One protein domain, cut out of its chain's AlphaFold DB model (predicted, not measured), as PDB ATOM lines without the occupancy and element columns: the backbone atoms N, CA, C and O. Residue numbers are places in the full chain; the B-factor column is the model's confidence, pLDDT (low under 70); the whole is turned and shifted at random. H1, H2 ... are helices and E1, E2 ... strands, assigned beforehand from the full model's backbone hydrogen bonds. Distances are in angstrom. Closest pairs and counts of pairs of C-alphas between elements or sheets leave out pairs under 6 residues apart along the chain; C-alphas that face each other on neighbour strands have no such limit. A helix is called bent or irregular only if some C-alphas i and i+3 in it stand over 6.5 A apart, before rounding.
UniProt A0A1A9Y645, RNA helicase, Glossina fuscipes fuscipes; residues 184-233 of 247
ATOM      1  N   THR A 184      51.300 -11.806   9.936       79.75
ATOM      2  CA  THR A 184      51.465 -10.408   9.493       79.75
ATOM      3  C   THR A 184      52.219 -10.286   8.171       79.75
ATOM      4  O   THR A 184      52.061  -9.294   7.466       79.75
ATOM      5  N   LEU A 185      53.016 -11.294   7.804       73.06
ATOM      6  CA  LEU A 185      53.830 -11.305   6.588       73.06
ATOM      7  C   LEU A 185      53.611 -12.601   5.811       73.06
ATOM      8  O   LEU A 185      53.599 -13.691   6.380       73.06
ATOM      9  N   THR A 186      53.470 -12.487   4.489       73.88
ATOM     10  CA  THR A 186      53.383 -13.648   3.597       73.88
ATOM     11  C   THR A 186      54.764 -13.968   3.042       73.88
ATOM     12  O   THR A 186      55.290 -13.264   2.183       73.88
ATOM     13  N   GLN A 187      55.367 -15.052   3.532       78.06
ATOM     14  CA  GLN A 187      56.609 -15.564   2.963       78.06
ATOM     15  C   GLN A 187      56.289 -16.646   1.932       78.06
ATOM     16  O   GLN A 187      55.871 -17.757   2.276       78.06
ATOM     17  N   SER A 188      56.481 -16.313   0.657       80.62
ATOM     18  CA  SER A 188      56.389 -17.299  -0.417       80.62
ATOM     19  C   SER A 188      57.556 -18.280  -0.322       80.62
ATOM     20  O   SER A 188      58.691 -17.895  -0.037       80.62
ATOM     21  N   ARG A 189      57.284 -19.558  -0.569       78.94
ATOM     22  CA  ARG A 189      58.316 -20.569  -0.778       78.94
ATOM     23  C   ARG A 189      58.952 -20.357  -2.143       78.94
ATOM     24  O   ARG A 189      58.252 -20.108  -3.118       78.94
ATOM     25  N   GLU A 190      60.257 -20.590  -2.237       82.44
ATOM     26  CA  GLU A 190      60.944 -20.650  -3.534       82.44
ATOM     27  C   GLU A 190      60.408 -21.786  -4.420       82.44
ATOM     28  O   GLU A 190      60.398 -21.683  -5.644       82.44
ATOM     29  N   ARG A 191      59.954 -22.886  -3.799       81.62
ATOM     30  CA  ARG A 191      59.340 -24.031  -4.482       81.62
ATOM     31  C   ARG A 191      58.073 -24.478  -3.755       81.62
ATOM     32  O   ARG A 191      58.079 -24.538  -2.522       81.62
ATOM     33  N   PRO A 192      57.004 -24.844  -4.485       82.19
ATOM     34  CA  PRO A 192      55.806 -25.382  -3.862       82.19
ATOM     35  C   PRO A 192      56.135 -26.682  -3.112       82.19
ATOM     36  O   PRO A 192      57.004 -27.451  -3.525       82.19
ATOM     37  N   GLN A 193      55.413 -26.948  -2.024       82.06
ATOM     38  CA  GLN A 193      55.495 -28.206  -1.282       82.06
ATOM     39  C   GLN A 193      55.206 -29.414  -2.185       82.06
ATOM     40  O   GLN A 193      55.857 -30.451  -2.059       82.06
ATOM     41  N   LEU A 194      54.260 -29.270  -3.118       79.94
ATOM     42  CA  LEU A 194      53.999 -30.236  -4.182       79.94
ATOM     43  C   LEU A 194      53.926 -29.514  -5.531       79.94
ATOM     44  O   LEU A 194      53.148 -28.573  -5.698       79.94
ATOM     45  N   ASP A 195      54.703 -29.982  -6.510       78.12
ATOM     46  CA  ASP A 195      54.622 -29.497  -7.891       78.12
ATOM     47  C   ASP A 195      53.359 -30.050  -8.568       78.12
ATOM     48  O   ASP A 195      53.354 -31.142  -9.147       78.12
ATOM     49  N   ILE A 196      52.261 -29.309  -8.403       73.38
ATOM     50  CA  ILE A 196      50.950 -29.629  -8.963       73.38
ATOM     51  C   ILE A 196      50.631 -28.665 -10.093       73.38
ATOM     52  O   ILE A 196      50.537 -27.448  -9.891       73.38
ATOM     53  N   LYS A 197      50.399 -29.234 -11.274       72.19
ATOM     54  CA  LYS A 197      50.063 -28.506 -12.499       72.19
ATOM     55  C   LYS A 197      48.617 -28.803 -12.880       72.19
ATOM     56  O   LYS A 197      48.141 -29.917 -12.688       72.19
ATOM     57  N   LEU A 198      47.907 -27.800 -13.386       63.25
ATOM     58  CA  LEU A 198      46.598 -28.021 -14.005       63.25
ATOM     59  C   LEU A 198      46.856 -28.433 -15.449       63.25
ATOM     60  O   LEU A 198      47.613 -27.741 -16.130       63.25
ATOM     61  N   LYS A 199      46.287 -29.562 -15.878       59.97
ATOM     62  CA  LYS A 199      46.308 -29.929 -17.299       59.97
ATOM     63  C   LYS A 199      45.166 -29.233 -18.046       59.97
ATOM     64  O   LYS A 199      45.428 -28.739 -19.125       59.97
ATOM     65  N   ASP A 200      43.989 -29.130 -17.406       60.94
ATOM     66  CA  ASP A 200      42.748 -28.465 -17.861       60.94
ATOM     67  C   ASP A 200      41.870 -28.081 -16.641       60.94
ATOM     68  O   ASP A 200      42.235 -28.414 -15.508       60.94
ATOM     69  N   GLU A 201      40.707 -27.439 -16.849       57.00
ATOM     70  CA  GLU A 201      39.783 -26.959 -15.794       57.00
ATOM     71  C   GLU A 201      39.314 -28.025 -14.785       57.00
ATOM     72  O   GLU A 201      38.756 -27.666 -13.756       57.00
ATOM     73  N   GLU A 202      39.558 -29.319 -14.995       55.03
ATOM     74  CA  GLU A 202      39.095 -30.372 -14.075       55.03
ATOM     75  C   GLU A 202      40.176 -31.379 -13.651       55.03
ATOM     76  O   GLU A 202      39.932 -32.214 -12.778       55.03
ATOM     77  N   ASN A 203      41.385 -31.308 -14.222       58.06
ATOM     78  CA  ASN A 203      42.406 -32.342 -14.050       58.06
ATOM     79  C   ASN A 203      43.690 -31.791 -13.413       58.06
ATOM     80  O   ASN A 203      44.440 -31.026 -14.029       58.06
ATOM     81  N   LEU A 204      43.981 -32.242 -12.186       58.75
ATOM     82  CA  LEU A 204      45.247 -31.977 -11.497       58.75
ATOM     83  C   LEU A 204      46.289 -33.032 -11.888       58.75
ATOM     84  O   LEU A 204      46.007 -34.228 -11.899       58.75
ATOM     85  N   LEU A 205      47.514 -32.597 -12.164       60.47
ATOM     86  CA  LEU A 205      48.675 -33.462 -12.338       60.47
ATOM     87  C   LEU A 205      49.599 -33.333 -11.132       60.47
ATOM     88  O   LEU A 205      50.050 -32.231 -10.819       60.47
ATOM     89  N   LEU A 206      49.934 -34.459 -10.506       61.28
ATOM     90  CA  LEU A 206      50.996 -34.554  -9.505       61.28
ATOM     91  C   LEU A 206      52.180 -35.294 -10.134       61.28
ATOM     92  O   LEU A 206      52.064 -36.478 -10.436       61.28
ATOM     93  N   ARG A 207      53.316 -34.617 -10.361       60.53
ATOM     94  CA  ARG A 207      54.509 -35.224 -11.003       60.53
ATOM     95  C   ARG A 207      54.182 -36.008 -12.293       60.53
ATOM     96  O   ARG A 207      54.698 -37.100 -12.501       60.53
ATOM     97  N   ASN A 208      53.312 -35.457 -13.143       63.09
ATOM     98  CA  ASN A 208      52.818 -36.051 -14.399       63.09
ATOM     99  C   ASN A 208      51.850 -37.245 -14.263       63.09
ATOM    100  O   ASN A 208      51.454 -37.813 -15.277       63.09
ATOM    101  N   TRP A 209      51.394 -37.574 -13.052       51.00
ATOM    102  CA  TRP A 209      50.312 -38.535 -12.815       51.00
ATOM    103  C   TRP A 209      48.970 -37.814 -12.689       51.00
ATOM    104  O   TRP A 209      48.871 -36.797 -11.998       51.00
ATOM    105  N   GLN A 210      47.932 -38.335 -13.348       59.25
ATOM    106  CA  GLN A 210      46.597 -37.736 -13.328       59.25
ATOM    107  C   GLN A 210      45.897 -38.000 -11.994       59.25
ATOM    108  O   GLN A 210      45.678 -39.141 -11.596       59.25
ATOM    109  N   CYS A 211      45.538 -36.924 -11.300       54.59
ATOM    110  CA  CYS A 211      44.826 -36.951 -10.035       54.59
ATOM    111  C   CYS A 211      43.404 -36.419 -10.235       54.59
ATOM    112  O   CYS A 211      43.203 -35.266 -10.609       54.59
ATOM    113  N   ARG A 212      42.405 -37.246  -9.917       51.31
ATOM    114  CA  ARG A 212      40.968 -36.951 -10.086       51.31
ATOM    115  C   ARG A 212      40.393 -35.995  -9.019       51.31
ATOM    116  O   ARG A 212      39.206 -36.053  -8.700       51.31
ATOM    117  N   TRP A 213      41.231 -35.160  -8.399       54.06
ATOM    118  CA  TRP A 213      40.846 -34.270  -7.299       54.06
ATOM    119  C   TRP A 213      40.371 -32.905  -7.824       54.06
ATOM    120  O   TRP A 213      40.955 -32.350  -8.744       54.06
ATOM    121  N   HIS A 214      39.324 -32.340  -7.215       56.25
ATOM    122  CA  HIS A 214      38.731 -31.058  -7.623       56.25
ATOM    123  C   HIS A 214      39.643 -29.836  -7.351       56.25
ATOM    124  O   HIS A 214      40.302 -29.754  -6.308       56.25
ATOM    125  N   ASN A 215      39.571 -28.828  -8.232       53.97
ATOM    126  CA  ASN A 215      40.393 -27.601  -8.271       53.97
ATOM    127  C   ASN A 215      40.554 -26.810  -6.966       53.97
ATOM    128  O   ASN A 215      41.572 -26.142  -6.776       53.97
ATOM    129  N   CYS A 216      39.599 -26.874  -6.034       54.84
ATOM    130  CA  CYS A 216      39.630 -26.055  -4.815       54.84
ATOM    131  C   CYS A 216      40.767 -26.411  -3.834       54.84
ATOM    132  O   CYS A 216      40.900 -25.760  -2.800       54.84
ATOM    133  N   ARG A 217      41.568 -27.449  -4.114       65.75
ATOM    134  CA  ARG A 217      42.678 -27.907  -3.260       65.75
ATOM    135  C   ARG A 217      44.068 -27.531  -3.775       65.75
ATOM    136  O   ARG A 217      45.040 -27.776  -3.063       65.75
ATOM    137  N   LYS A 218      44.189 -26.929  -4.966       71.50
ATOM    138  CA  LYS A 218      45.495 -26.640  -5.584       71.50
ATOM    139  C   LYS A 218      46.403 -25.828  -4.659       71.50
ATOM    140  O   LYS A 218      47.540 -26.223  -4.450       71.50
ATOM    141  N   ASN A 219      45.897 -24.751  -4.061       75.69
ATOM    142  CA  ASN A 219      46.716 -23.866  -3.225       75.69
ATOM    143  C   ASN A 219      47.163 -24.547  -1.925       75.69
ATOM    144  O   ASN A 219      48.312 -24.396  -1.526       75.69
ATOM    145  N   ILE A 220      46.290 -25.360  -1.319       79.69
ATOM    146  CA  ILE A 220      46.609 -26.138  -0.110       79.69
ATOM    147  C   ILE A 220      47.714 -27.150  -0.411       79.69
ATOM    148  O   ILE A 220      48.670 -27.270   0.345       79.69
ATOM    149  N   LEU A 221      47.584 -27.876  -1.525       78.38
ATOM    150  CA  LEU A 221      48.530 -28.923  -1.890       78.38
ATOM    151  C   LEU A 221      49.861 -28.349  -2.400       78.38
ATOM    152  O   LEU A 221      50.919 -28.859  -2.041       78.38
ATOM    153  N   ARG A 222      49.829 -27.275  -3.202       80.75
ATOM    154  CA  ARG A 222      51.047 -26.569  -3.628       80.75
ATOM    155  C   ARG A 222      51.746 -25.914  -2.446       80.75
ATOM    156  O   ARG A 222      52.965 -25.837  -2.467       80.75
ATOM    157  N   GLY A 223      51.013 -25.488  -1.416       82.38
ATOM    158  CA  GLY A 223      51.603 -25.009  -0.170       82.38
ATOM    159  C   GLY A 223      52.582 -23.854  -0.388       82.38
ATOM    160  O   GLY A 223      53.658 -23.865   0.197       82.38
ATOM    161  N   GLU A 224      52.264 -22.918  -1.288       79.69
ATOM    162  CA  GLU A 224      53.218 -21.913  -1.795       79.69
ATOM    163  C   GLU A 224      53.616 -20.872  -0.750       79.69
ATOM    164  O   GLU A 224      54.635 -20.215  -0.915       79.69
ATOM    165  N   VAL A 225      52.858 -20.743   0.338       81.12
ATOM    166  CA  VAL A 225      53.162 -19.822   1.437       81.12
ATOM    167  C   VAL A 225      53.563 -20.614   2.681       81.12
ATOM    168  O   VAL A 225      52.941 -21.629   3.015       81.12
ATOM    169  N   LEU A 226      54.631 -20.176   3.350       75.19
ATOM    170  CA  LEU A 226      55.114 -20.762   4.603       75.19
ATOM    171  C   LEU A 226      54.215 -20.375   5.776       75.19
ATOM    172  O   LEU A 226      53.727 -19.252   5.835       75.19
ATOM    173  N   ASN A 227      54.027 -21.312   6.710       72.19
ATOM    174  CA  ASN A 227      53.392 -21.107   8.020       72.19
ATOM    175  C   ASN A 227      51.999 -20.445   8.007       72.19
ATOM    176  O   ASN A 227      51.512 -20.030   9.053       72.19
ATOM    177  N   MET A 228      51.333 -20.405   6.848       78.50
ATOM    178  CA  MET A 228      50.011 -19.812   6.684       78.50
ATOM    179  C   MET A 228      48.909 -20.871   6.725       78.50
ATOM    180  O   MET A 228      48.942 -21.821   5.932       78.50
ATOM    181  N   PRO A 229      47.890 -20.714   7.588       80.56
ATOM    182  CA  PRO A 229      46.714 -21.567   7.543       80.56
ATOM    183  C   PRO A 229      45.886 -21.287   6.280       80.56
ATOM    184  O   PRO A 229      45.645 -20.141   5.905       80.56
ATOM    185  N   TYR A 230      45.396 -22.348   5.634       80.19
ATOM    186  CA  TYR A 230      44.491 -22.240   4.487       80.19
ATOM    187  C   TYR A 230      43.033 -22.321   4.943       80.19
ATOM    188  O   TYR A 230      42.633 -23.266   5.625       80.19
ATOM    189  N   VAL A 231      42.214 -21.366   4.503       80.62
ATOM    190  CA  VAL A 231      40.779 -21.322   4.810       80.62
ATOM    191  C   VAL A 231      39.972 -21.774   3.593       80.62
ATOM    192  O   VAL A 231      40.085 -21.203   2.513       80.62
ATOM    193  N   VAL A 232      39.129 -22.799   3.763       79.12
ATOM    194  CA  VAL A 232      38.266 -23.328   2.689       79.12
ATOM    195  C   VAL A 232      36.816 -22.886   2.894       79.12
ATOM    196  O   VAL A 232      36.069 -23.460   3.695       79.12
ATOM    197  N   PHE A 233      36.388 -21.888   2.120       78.81
ATOM    198  CA  PHE A 233      35.009 -21.391   2.116       78.81
ATOM    199  C   PHE A 233      34.123 -22.092   1.062       78.81
ATOM    200  O   PHE A 233      34.598 -22.880   0.251       78.81
TER     201      PHE A 233
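This is residues 184 to 233 of the 247 residues of the protein "RNA helicase" of Glossina fuscipes fuscipes (UniProt A0A1A9Y645). A small sheet of three short strands, E1, E2 and E3, has a single irregular helix, H1, over one of its faces, and two stretches with no named element, residues 184 to 195 before the sheet and residues 223 to 233 after H1, make up much of the rest. The sheet lies at one end of a flat outline, and the first printed residue, Thr 184, is far from it at the other end. The printed part has 50 residues, with three named strands and one named helix in the order E1, E2, E3, H1; the sheet's order is E1 - E2 - E3, all antiparallel. The class is mixed, helices and strands, with under half of the residues in named elements. The whole is only just loose, close to compact, with a radius of gyration of the C-alphas of 11.7 A and spans of 35 by 26 by 12 A.

After residues 184 to 195, E1, residues 196 to 200, is an edge strand and forms a hairpin with E2, residues 203 to 206, the inner strand. Their directions stand at 153 degrees, antiparallel, and N 205 and O 197 are 2.8 A apart, within hydrogen-bond range. E2 forms a second hairpin with E3, residues 209 to 211, the other edge strand. These two are antiparallel at 131 degrees, with N 211 and O 204 at 2.8 A, within hydrogen-bond range. The three strands form a meander, each the antiparallel neighbour of the one before. H1, residues 215 to 222, is on the sheet at a height over the sheet of 9.2 A. It lies over E1 and E2 and runs along the strands, at 14 degrees to E1 on the local plane. The closest C-alphas of E1 and H1 are those of Ile 196 and Arg 222, 6.2 A apart; those of E2 and H1 are Leu 204 and Asn 215, 7.3 A apart. H1 is irregular: C-alphas 216 and 219 are 7.6 A apart. In H1, 2 of 4 O i to N i+4 pairs and 3 of 5 O i to N i+3 pairs are within hydrogen-bond range.

E1 begins at C-alpha 196, (50.950, -29.629, -8.963), and is 12.2 A long. E2 measures 10.0 A and E3 6.4 A. H1 measures 11.7 A, from C-alpha 215 at (40.393, -27.601, -8.271) to C-alpha 222 at (51.047, -26.569, -3.628).

The two C-alphas farthest apart are those of Thr 184 and Gln 210, 35.9 A. The printed part has no cut, and its three links, E1 to E2, E2 to E3 and E3 to H1, are tight. The mean pLDDT of the printed part is 70.2; residues 198 to 217 are under 70.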